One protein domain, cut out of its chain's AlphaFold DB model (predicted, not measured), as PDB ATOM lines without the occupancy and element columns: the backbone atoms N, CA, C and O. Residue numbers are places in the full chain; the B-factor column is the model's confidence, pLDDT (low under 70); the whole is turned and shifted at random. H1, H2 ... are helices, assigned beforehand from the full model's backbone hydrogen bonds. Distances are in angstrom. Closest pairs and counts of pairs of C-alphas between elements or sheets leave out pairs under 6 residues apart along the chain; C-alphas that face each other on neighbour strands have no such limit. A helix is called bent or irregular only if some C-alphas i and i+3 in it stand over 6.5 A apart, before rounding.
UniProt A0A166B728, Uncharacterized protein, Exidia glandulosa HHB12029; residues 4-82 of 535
ATOM      1  N   ALA A   4     460.901 382.240 395.388       94.38
ATOM      2  CA  ALA A   4     459.984 382.035 396.512       94.38
ATOM      3  C   ALA A   4     459.662 380.554 396.794       94.38
ATOM      4  O   ALA A   4     459.753 380.108 397.938       94.38
ATOM      5  N   ILE A   5     459.369 379.752 395.758       95.31
ATOM      6  CA  ILE A   5     459.118 378.311 395.935       95.31
ATOM      7  C   ILE A   5     460.384 377.572 396.382       95.31
ATOM      8  O   ILE A   5     460.293 376.664 397.206       95.31
ATOM      9  N   ARG A   6     461.571 377.937 395.875       94.69
ATOM     10  CA  ARG A   6     462.835 377.324 396.320       94.69
ATOM     11  C   ARG A   6     463.114 377.650 397.783       94.69
ATOM     12  O   ARG A   6     463.394 376.733 398.549       94.69
ATOM     13  N   ASP A   7     462.999 378.914 398.167       94.44
ATOM     14  CA  ASP A   7     463.341 379.387 399.509       94.44
ATOM     15  C   ASP A   7     462.379 378.805 400.557       94.44
ATOM     16  O   ASP A   7     462.820 378.302 401.592       94.44
ATOM     17  N   TRP A   8     461.079 378.740 400.237       96.31
ATOM     18  CA  TRP A   8     460.091 378.043 401.062       96.31
ATOM     19  C   TRP A   8     460.353 376.532 401.152       96.31
ATOM     20  O   TRP A   8     460.290 375.965 402.241       96.31
ATOM     21  N   ALA A   9     460.647 375.860 400.034       95.75
ATOM     22  CA  ALA A   9     460.687 374.399 399.988       95.75
ATOM     23  C   ALA A   9     462.020 373.769 400.420       95.75
ATOM     24  O   ALA A   9     462.036 372.606 400.833       95.75
ATOM     25  N   MET A  10     463.144 374.487 400.337       94.94
ATOM     26  CA  MET A  10     464.470 373.946 400.671       94.94
ATOM     27  C   MET A  10     464.562 373.353 402.094       94.94
ATOM     28  O   MET A  10     465.066 372.233 402.214       94.94
ATOM     29  N   PRO A  11     464.026 373.980 403.163       95.38
ATOM     30  CA  PRO A  11     463.957 373.365 404.494       95.38
ATOM     31  C   PRO A  11     463.220 372.013 404.521       95.38
ATOM     32  O   PRO A  11     463.629 371.092 405.232       95.38
ATOM     33  N   PHE A  12     462.167 371.859 403.715       96.50
ATOM     34  CA  PHE A  12     461.410 370.610 403.606       96.50
ATOM     35  C   PHE A  12     462.177 369.544 402.813       96.50
ATOM     36  O   PHE A  12     462.204 368.387 403.229       96.50
ATOM     37  N   VAL A  13     462.881 369.915 401.734       95.44
ATOM     38  CA  VAL A  13     463.823 369.006 401.049       95.44
ATOM     39  C   VAL A  13     464.892 368.516 402.034       95.44
ATOM     40  O   VAL A  13     465.215 367.325 402.053       95.44
ATOM     41  N   VAL A  14     465.383 369.399 402.914       93.81
ATOM     42  CA  VAL A  14     466.396 369.053 403.922       93.81
ATOM     43  C   VAL A  14     465.891 368.056 404.961       93.81
ATOM     44  O   VAL A  14     466.564 367.067 405.277       93.81
ATOM     45  N   LYS A  15     464.675 368.268 405.464       94.50
ATOM     46  CA  LYS A  15     464.041 367.335 406.396       94.50
ATOM     47  C   LYS A  15     463.685 366.003 405.718       94.50
ATOM     48  O   LYS A  15     463.923 364.958 406.315       94.50
ATOM     49  N   TYR A  16     463.249 366.013 404.455       96.00
ATOM     50  CA  TYR A  16     462.996 364.797 403.667       96.00
ATOM     51  C   TYR A  16     464.255 363.930 403.512       96.00
ATOM     52  O   TYR A  16     464.212 362.734 403.796       96.00
ATOM     53  N   GLY A  17     465.392 364.520 403.123       92.50
ATOM     54  CA  GLY A  17     466.667 363.797 402.996       92.50
ATOM     55  C   GLY A  17     467.228 363.288 404.331       92.50
ATOM     56  O   GLY A  17     468.008 362.335 404.369       92.50
ATOM     57  N   THR A  18     466.811 363.884 405.449       93.19
ATOM     58  CA  THR A  18     467.159 363.418 406.798       93.19
ATOM     59  C   THR A  18     466.292 362.225 407.210       93.19
ATOM     60  O   THR A  18     466.844 361.174 407.532       93.19
ATOM     61  N   ILE A  19     464.967 362.327 407.057       95.25
ATOM     62  CA  ILE A  19     464.012 361.228 407.295       95.25
ATOM     63  C   ILE A  19     464.345 360.017 406.409       95.25
ATOM     64  O   ILE A  19     464.407 358.899 406.907       95.25
ATOM     65  N   LYS A  20     464.676 360.215 405.122       95.00
ATOM     66  CA  LYS A  20     465.052 359.113 404.211       95.00
ATOM     67  C   LYS A  20     466.266 358.313 404.705       95.00
ATOM     68  O   LYS A  20     466.351 357.119 404.432       95.00
ATOM     69  N   ARG A  21     467.198 358.957 405.423       91.31
ATOM     70  CA  ARG A  21     468.406 358.324 405.983       91.31
ATOM     71  C   ARG A  21     468.184 357.696 407.363       91.31
ATOM     72  O   ARG A  21     468.857 356.719 407.668       91.31
ATOM     73  N   GLN A  22     467.298 358.259 408.184       95.62
ATOM     74  CA  GLN A  22     467.043 357.799 409.557       95.62
ATOM     75  C   GLN A  22     465.917 356.758 409.627       95.62
ATOM     76  O   GLN A  22     466.103 355.689 410.202       95.62
ATOM     77  N   ASP A  23     464.787 357.048 408.984       96.19
ATOM     78  CA  ASP A  23     463.523 356.309 409.107       96.19
ATOM     79  C   ASP A  23     463.176 355.499 407.838       96.19
ATOM     80  O   ASP A  23     462.163 354.799 407.781       96.19
ATOM     81  N   GLY A  24     464.011 355.601 406.800       95.12
ATOM     82  CA  GLY A  24     463.857 354.897 405.528       95.12
ATOM     83  C   GLY A  24     462.929 355.586 404.519       95.12
ATOM     84  O   GLY A  24     462.388 356.675 404.733       95.12
ATOM     85  N   GLU A  25     462.766 354.953 403.354       95.69
ATOM     86  CA  GLU A  25     462.106 355.598 402.215       95.69
ATOM     87  C   GLU A  25     460.593 355.786 402.405       95.69
ATOM     88  O   GLU A  25     460.060 356.815 401.992       95.69
ATOM     89  N   ASP A  26     459.893 354.867 403.075       96.50
ATOM     90  CA  ASP A  26     458.443 354.989 403.283       96.50
ATOM     91  C   ASP A  26     458.076 356.143 404.224       96.50
ATOM     92  O   ASP A  26     457.102 356.860 403.978       96.50
ATOM     93  N   ALA A  27     458.879 356.382 405.264       96.88
ATOM     94  CA  ALA A  27     458.727 357.543 406.136       96.88
ATOM     95  C   ALA A  27     458.955 358.851 405.359       96.88
ATOM     96  O   ALA A  27     458.158 359.787 405.461       96.88
ATOM     97  N   ALA A  28     459.982 358.887 404.503       96.56
ATOM     98  CA  ALA A  28     460.254 360.035 403.645       96.56
ATOM     99  C   ALA A  28     459.116 360.282 402.638       96.56
ATOM    100  O   ALA A  28     458.676 361.421 402.479       96.56
ATOM    101  N   ARG A  29     458.574 359.230 402.004       97.12
ATOM    102  CA  ARG A  29     457.417 359.319 401.092       97.12
ATOM    103  C   ARG A  29     456.183 359.904 401.786       97.12
ATOM    104  O   ARG A  29     455.555 360.797 401.219       97.12
ATOM    105  N   ARG A  30     455.868 359.467 403.015       97.69
ATOM    106  CA  ARG A  30     454.775 360.046 403.827       97.69
ATOM    107  C   ARG A  30     455.017 361.525 404.117       97.69
ATOM    108  O   ARG A  30     454.129 362.337 403.884       97.69
ATOM    109  N   TYR A  31     456.226 361.880 404.552       97.62
ATOM    110  CA  TYR A  31     456.585 363.272 404.817       97.62
ATOM    111  C   TYR A  31     456.466 364.151 403.561       97.62
ATOM    112  O   TYR A  31     455.883 365.229 403.621       97.62
ATOM    113  N   LYS A  32     456.930 363.674 402.400       97.44
ATOM    114  CA  LYS A  32     456.765 364.380 401.121       97.44
ATOM    115  C   LYS A  32     455.295 364.598 400.765       97.44
ATOM    116  O   LYS A  32     454.964 365.675 400.283       97.44
ATOM    117  N   ALA A  33     454.418 363.622 401.009       97.62
ATOM    118  CA  ALA A  33     452.984 363.799 400.782       97.62
ATOM    119  C   ALA A  33     452.423 364.964 401.621       97.62
ATOM    120  O   ALA A  33     451.731 365.813 401.071       97.62
ATOM    121  N   THR A  34     452.815 365.078 402.897       98.06
ATOM    122  CA  THR A  34     452.471 366.237 403.741       98.06
ATOM    123  C   THR A  34     452.970 367.555 403.141       98.06
ATOM    124  O   THR A  34     452.199 368.500 403.044       98.06
ATOM    125  N   VAL A  35     454.219 367.608 402.661       97.25
ATOM    126  CA  VAL A  35     454.789 368.814 402.023       97.25
ATOM    127  C   VAL A  35     454.028 369.217 400.756       97.25
ATOM    128  O   VAL A  35     453.837 370.406 400.517       97.25
ATOM    129  N   MET A  36     453.563 368.256 399.953       97.19
ATOM    130  CA  MET A  36     452.733 368.547 398.776       97.19
ATOM    131  C   MET A  36     451.362 369.111 399.175       97.19
ATOM    132  O   MET A  36     450.914 370.085 398.579       97.19
ATOM    133  N   THR A  37     450.732 368.566 400.218       97.12
ATOM    134  CA  THR A  37     449.475 369.103 400.765       97.12
ATOM    135  C   THR A  37     449.656 370.493 401.387       97.12
ATOM    136  O   THR A  37     448.768 371.332 401.284       97.12
ATOM    137  N   ASP A  38     450.800 370.780 402.010       96.81
ATOM    138  CA  ASP A  38     451.090 372.112 402.553       96.81
ATOM    139  C   ASP A  38     451.459 373.129 401.457       96.81
ATOM    140  O   ASP A  38     451.204 374.319 401.630       96.81
ATOM    141  N   PHE A  39     451.984 372.677 400.309       96.75
ATOM    142  CA  PHE A  39     452.130 373.502 399.103       96.75
ATOM    143  C   PHE A  39     450.765 373.866 398.495       96.75
ATOM    144  O   PHE A  39     450.546 375.015 398.135       96.75
ATOM    145  N   GLU A  40     449.829 372.913 398.426       95.69
ATOM    146  CA  GLU A  40     448.463 373.136 397.912       95.69
ATOM    147  C   GLU A  40     447.648 374.132 398.753       95.69
ATOM    148  O   GLU A  40     446.831 374.859 398.204       95.69
ATOM    149  N   LYS A  41     447.874 374.189 400.072       96.12
ATOM    150  CA  LYS A  41     447.214 375.155 400.976       96.12
ATOM    151  C   LYS A  41     447.775 376.577 400.883       96.12
ATOM    152  O   LYS A  41     447.212 377.490 401.480       96.12
ATOM    153  N   LYS A  42     448.926 376.758 400.235       95.25
ATOM    154  CA  LYS A  42     449.607 378.046 400.126       95.25
ATOM    155  C   LYS A  42     449.215 378.717 398.824       95.25
ATOM    156  O   LYS A  42     449.931 378.612 397.833       95.25
ATOM    157  N   GLU A  43     448.076 379.406 398.853       93.44
ATOM    158  CA  GLU A  43     447.522 380.153 397.715       93.44
ATOM    159  C   GLU A  43     448.565 381.101 397.084       93.44
ATOM    160  O   GLU A  43     448.677 381.163 395.859       93.44
ATOM    161  N   ASP A  44     449.423 381.703 397.922       93.25
ATOM    162  CA  ASP A  44     450.562 382.566 397.562       93.25
ATOM    163  C   ASP A  44     451.673 381.866 396.751       93.25
ATOM    164  O   ASP A  44     452.408 382.497 395.993       93.25
ATOM    165  N   LEU A  45     451.827 380.547 396.907       92.75
ATOM    166  CA  LEU A  45     452.846 379.754 396.209       92.75
ATOM    167  C   LEU A  45     452.273 378.822 395.142       92.75
ATOM    168  O   LEU A  45     453.015 378.446 394.232       92.75
ATOM    169  N   CYS A  46     450.995 378.448 395.226       90.00
ATOM    170  CA  CYS A  46     450.345 377.565 394.262       90.00
ATOM    171  C   CYS A  46     449.664 378.313 393.105       90.00
ATOM    172  O   CYS A  46     449.324 377.671 392.110       90.00
ATOM    173  N   ASN A  47     449.490 379.638 393.194       90.69
ATOM    174  CA  ASN A  47     449.044 380.468 392.077       90.69
ATOM    175  C   ASN A  47     450.242 380.876 391.184       90.69
ATOM    176  O   ASN A  47     451.084 381.662 391.616       90.69
ATOM    177  N   PRO A  48     450.354 380.371 389.940       83.94
ATOM    178  CA  PRO A  48     451.490 380.658 389.058       83.94
ATOM    179  C   PRO A  48     451.559 382.112 388.572       83.94
ATOM    180  O   PRO A  48     452.645 382.552 388.199       83.94
ATOM    181  N   MET A  49     450.438 382.843 388.614       80.31
ATOM    182  CA  MET A  49     450.319 384.236 388.162       80.31
ATOM    183  C   MET A  49     450.462 385.268 389.291       80.31
ATOM    184  O   MET A  49     450.264 386.460 389.059       80.31
ATOM    185  N   ASP A  50     450.803 384.846 390.513       77.94
ATOM    186  CA  ASP A  50     451.028 385.780 391.618       77.94
ATOM    187  C   ASP A  50     452.335 386.578 391.434       77.94
ATOM    188  O   ASP A  50     453.372 386.070 390.987       77.94
ATOM    189  N   THR A  51     452.288 387.835 391.874       80.94
ATOM    190  CA  THR A  51     453.417 388.739 392.129       80.94
ATOM    191  C   THR A  51     454.609 388.047 392.798       80.94
ATOM    192  O   THR A  51     455.756 388.321 392.438       80.94
ATOM    193  N   VAL A  52     454.347 387.089 393.697       86.06
ATOM    194  CA  VAL A  52     455.335 386.267 394.418       86.06
ATOM    195  C   VAL A  52     456.298 385.516 393.482       86.06
ATOM    196  O   VAL A  52     457.453 385.273 393.846       86.06
ATOM    197  N   HIS A  53     455.877 385.180 392.257       86.94
ATOM    198  CA  HIS A  53     456.728 384.486 391.282       86.94
ATOM    199  C   HIS A  53     457.383 385.405 390.253       86.94
ATOM    200  O   HIS A  53     458.202 384.909 389.475       86.94
ATOM    201  N   GLY A  54     457.070 386.704 390.226       86.56
ATOM    202  CA  GLY A  54     457.724 387.688 389.352       86.56
ATOM    203  C   GLY A  54     457.786 387.273 387.877       86.56
ATOM    204  O   GLY A  54     458.849 387.355 387.263       86.56
ATOM    205  N   ASN A  55     456.681 386.751 387.335       85.81
ATOM    206  CA  ASN A  55     456.566 386.227 385.965       85.81
ATOM    207  C   ASN A  55     457.551 385.078 385.629       85.81
ATOM    208  O   ASN A  55     457.933 384.894 384.476       85.81
ATOM    209  N   THR A  56     457.974 384.273 386.619       88.44
ATOM    210  CA  THR A  56     458.843 383.092 386.388       88.44
ATOM    211  C   THR A  56     458.128 381.941 385.656       88.44
ATOM    212  O   THR A  56     458.780 380.987 385.218       88.44
ATOM    213  N   PHE A  57     456.800 381.982 385.555       90.94
ATOM    214  CA  PHE A  57     455.987 380.942 384.933       90.94
ATOM    215  C   PHE A  57     455.193 381.492 383.751       90.94
ATOM    216  O   PHE A  57     454.785 382.649 383.750       90.94
ATOM    217  N   ASP A  58     454.996 380.633 382.753       89.88
ATOM    218  CA  ASP A  58     454.180 380.903 381.572       89.88
ATOM    219  C   ASP A  58     452.713 381.116 381.988       89.88
ATOM    220  O   ASP A  58     452.234 380.419 382.886       89.88
ATOM    221  N   ALA A  59     451.995 382.034 381.331       88.44
ATOM    222  CA  ALA A  59     450.614 382.380 381.697       88.44
ATOM    223  C   ALA A  59     449.638 381.188 381.608       88.44
ATOM    224  O   ALA A  59     448.692 381.100 382.385       88.44
ATOM    225  N   ASP A  60     449.925 380.233 380.720       92.25
ATOM    226  CA  ASP A  60     449.134 379.014 380.516       92.25
ATOM    227  C   ASP A  60     449.397 377.932 381.582       92.25
ATOM    228  O   ASP A  60     448.812 376.843 381.553       92.25
ATOM    229  N   LEU A  61     450.320 378.169 382.524       95.19
ATOM    230  CA  LEU A  61     450.617 377.199 383.568       95.19
ATOM    231  C   LEU A  61     449.456 377.140 384.562       95.19
ATOM    232  O   LEU A  61     449.216 378.073 385.314       95.19
ATOM    233  N   THR A  62     448.769 376.002 384.638       95.94
ATOM    234  CA  THR A  62     447.746 375.775 385.669       95.94
ATOM    235  C   THR A  62     448.381 375.497 387.045       95.94
ATOM    236  O   THR A  62     449.503 374.982 387.104       95.94
ATOM    237  N   PRO A  63     447.667 375.714 388.171       94.44
ATOM    238  CA  PRO A  63     448.137 375.319 389.507       94.44
ATOM    239  C   PRO A  63     448.545 373.837 389.597       94.44
ATOM    240  O   PRO A  63     449.537 373.487 390.239       94.44
ATOM    241  N   LYS A  64     447.845 372.953 388.868       96.12
ATOM    242  CA  LYS A  64     448.213 371.535 388.722       96.12
ATOM    243  C   LYS A  64     449.562 371.362 388.009       96.12
ATOM    244  O   LYS A  64     450.414 370.619 388.494       96.12
ATOM    245  N   GLY A  65     449.793 372.074 386.906       95.69
ATOM    246  CA  GLY A  65     451.081 372.067 386.206       95.69
ATOM    247  C   GLY A  65     452.225 372.630 387.061       95.69
ATOM    248  O   GLY A  65     453.337 372.098 387.042       95.69
ATOM    249  N   LEU A  66     451.958 373.660 387.871       95.44
ATOM    250  CA  LEU A  66     452.922 374.188 388.839       95.44
ATOM    251  C   LEU A  66     453.258 373.153 389.923       95.44
ATOM    252  O   LEU A  66     454.435 372.931 390.213       95.44
ATOM    253  N   ARG A  67     452.252 372.452 390.459       96.19
ATOM    254  CA  ARG A  67     452.419 371.341 391.409       96.19
ATOM    255  C   ARG A  67     453.257 370.194 390.836       96.19
ATOM    256  O   ARG A  67     454.106 369.649 391.538       96.19
ATOM    257  N   GLU A  68     453.071 369.832 389.569       97.19
ATOM    258  CA  GLU A  68     453.873 368.798 388.893       97.19
ATOM    259  C   GLU A  68     455.326 369.254 388.653       97.19
ATOM    260  O   GLU A  68     456.270 368.489 388.904       97.19
ATOM    261  N   LYS A  69     455.532 370.525 388.265       95.81
ATOM    262  CA  LYS A  69     456.864 371.159 388.215       95.81
ATOM    263  C   LYS A  69     457.518 371.178 389.611       95.81
ATOM    264  O   LYS A  69     458.724 370.934 389.713       95.81
ATOM    265  N   PHE A  70     456.748 371.407 390.681       96.44
ATOM    266  CA  PHE A  70     457.221 371.382 392.070       96.44
ATOM    267  C   PHE A  70     457.624 369.985 392.535       96.44
ATOM    268  O   PHE A  70     458.755 369.806 392.983       96.44
ATOM    269  N   ASP A  71     456.771 368.981 392.346       96.88
ATOM    270  CA  ASP A  71     457.066 367.594 392.704       96.88
ATOM    271  C   ASP A  71     458.324 367.059 391.990       96.88
ATOM    272  O   ASP A  71     459.154 366.365 392.591       96.88
ATOM    273  N   THR A  72     458.489 367.422 390.716       96.81
ATOM    274  CA  THR A  72     459.656 367.064 389.898       96.81
ATOM    275  C   THR A  72     460.924 367.759 390.393       96.81
ATOM    276  O   THR A  72     461.956 367.108 390.563       96.81
ATOM    277  N   TRP A  73     460.859 369.066 390.673       96.25
ATOM    278  CA  TRP A  73     461.978 369.808 391.259       96.25
ATOM    279  C   TRP A  73     462.365 369.240 392.632       96.25
ATOM    280  O   TRP A  73     463.537 368.948 392.852       96.25
ATOM    281  N   PHE A  74     461.387 368.981 393.504       95.62
ATOM    282  CA  PHE A  74     461.601 368.414 394.835       95.62
ATOM    283  C   PHE A  74     462.304 367.055 394.747       95.62
ATOM    284  O   PHE A  74     463.298 366.839 395.436       95.62
ATOM    285  N   ARG A  75     461.848 366.151 393.862       92.94
ATOM    286  CA  ARG A  75     462.511 364.855 393.613       92.94
ATOM    287  C   ARG A  75     463.950 365.020 393.127       92.94
ATOM    288  O   ARG A  75     464.841 364.361 393.656       92.94
ATOM    289  N   ASN A  76     464.188 365.894 392.154       93.56
ATOM    290  CA  ASN A  76     465.520 366.086 391.582       93.56
ATOM    291  C   ASN A  76     466.495 366.688 392.605       93.56
ATOM    292  O   ASN A  76     467.617 366.206 392.738       93.56
ATOM    293  N   THR A  77     466.072 367.682 393.388       90.38
ATOM    294  CA  THR A  77     466.894 368.255 394.465       90.38
ATOM    295  C   THR A  77     467.120 367.247 395.598       90.38
ATOM    296  O   THR A  77     468.245 367.108 396.075       90.38
ATOM    297  N   ALA A  78     466.095 366.471 395.971       88.69
ATOM    298  CA  ALA A  78     466.186 365.408 396.975       88.69
ATOM    299  C   ALA A  78     467.043 364.196 396.557       88.69
ATOM    300  O   ALA A  78     467.436 363.412 397.418       88.69
ATOM    301  N   ASN A  79     467.354 364.043 395.267       85.88
ATOM    302  CA  ASN A  79     468.303 363.042 394.779       85.88
ATOM    303  C   ASN A  79     469.713 363.635 394.599       85.88
ATOM    304  O   ASN A  79     470.694 362.987 394.943       85.88
ATOM    305  N   ASN A  80     469.832 364.875 394.114       81.56
ATOM    306  CA  ASN A  80     471.129 365.451 393.739       81.56
ATOM    307  C   ASN A  80     471.943 366.027 394.913       81.56
ATOM    308  O   ASN A  80     473.164 366.089 394.811       81.56
ATOM    309  N   SER A  81     471.317 366.496 396.002       61.75
ATOM    310  CA  SER A  81     472.033 367.257 397.048       61.75
ATOM    311  C   SER A  81     472.380 366.475 398.328       61.75
ATOM    312  O   SER A  81     472.569 367.109 399.365       61.75
ATOM    313  N   TRP A  82     472.414 365.134 398.294       62.38
ATOM    314  CA  TRP A  82     472.411 364.302 399.520       62.38
ATOM    315  C   TRP A  82     473.568 363.306 399.671       62.38
ATOM    316  O   TRP A  82     473.869 362.927 400.804       62.38
TER     317      TRP A  82
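AT A GLANCE: This is residues 4 to 82 of the 535 residues of an uncharacterized protein of Exidia glandulosa HHB12029 (UniProt A0A166B728). What shape does the backbone make? A hairpin of two long helices, H1 and H2, has a third long helix, H4, laid obliquely over it, passing from the last turns of H2 to the middle of H1. The tiny H3 and a long loop, residues 47 to 62, gather at the end of the hairpin where H1 begins and H2 ends, and carry the chain over to H4. What are its make-up and size? The printed part has 79 residues with four named helices, in the order H1, H2, H3, H4, and no named strand; the class is all helix. It is compact, with a radius of gyration of the C-alphas of 13.0 A, and its outline is elongated, with spans of 40 by 22 by 17 A.

HOW THE PARTS SIT: How does the longest helix stand to the one after it? H1, residues 4 to 22, touches H2, residues 25 to 40, with its residues 12 to 20 alone, and the closest C-alphas, those of Lys 20 and Ala 28, are 4.9 A apart. They run opposite ways at a shallow tilt of 18 degrees, a helical hairpin. Where does the last helix meet these two? H4, residues 63 to 80, touches H1 with its residues 74 to 78 alone, the closest C-alphas being those of Val 13 and Ala 78, 5.9 A apart, and the two run the same way at a steep tilt of 48 degrees. H4 touches H2 with its residues 67 to 71 alone, closest at the C-alphas of Met 36 and Asp 71, 7.5 A apart; they run opposite ways at a tilt of 35.1 degrees, only just steep. Of the 3 touching pairs that have a tilt, 1 is at a shallow tilt, and the helix packing is mostly crossed, only just. Where is the shortest helix? H3, residues 43 to 46, touches H2 only at the corner by their link, and only just, with 3 pairs of C-alphas within 8 A, the closest being Glu 40 and Cys 46 at 6.0 A. H3 and H4 only just touch, also with 3 pairs, the closest C-alphas being those of Cys 46 and Pro 63, 5.7 A apart. H1 and H3 are close but not clearly touching, with the C-alphas of Ile 5 and Leu 45 closest at 6.4 A. What do the helices' N and O atoms show? In H2 and H4 every O i to N i+4 pair is within hydrogen-bond range, and in H1 12 of 15 are; H3 is too short for such a pair.

IN THESE COORDINATES: Where does the longest helix run? H1 begins at C-alpha 4, (459.984, 382.035, 396.512), and ends 28.4 A away at C-alpha 22, (467.043, 357.799, 409.557). It has a kink of 33 degrees near residue 11 and is irregular, only just: C-alphas 8 and 11 are 7.0 A apart. How long are the others? H2, residues 25 to 40, measures 22.6 A from first to last C-alpha, and H4, residues 63 to 80, measures 25.4 A, ending at C-alpha 80, (471.129, 365.451, 393.739). H3 has four residues, 43 to 46.

THE WHOLE: How far does the domain reach? The two C-alphas farthest apart are those of Gln 22 and Ala 59, at 40.6 A. How are the helices joined? The printed part has no cut; the links H1 to H2 and H2 to H3 are tight, and the link H3 to H4, with 16 residues, is long. How sure is the model? The mean pLDDT of the printed part is 92.6, and residues 81 to 82 are under 70.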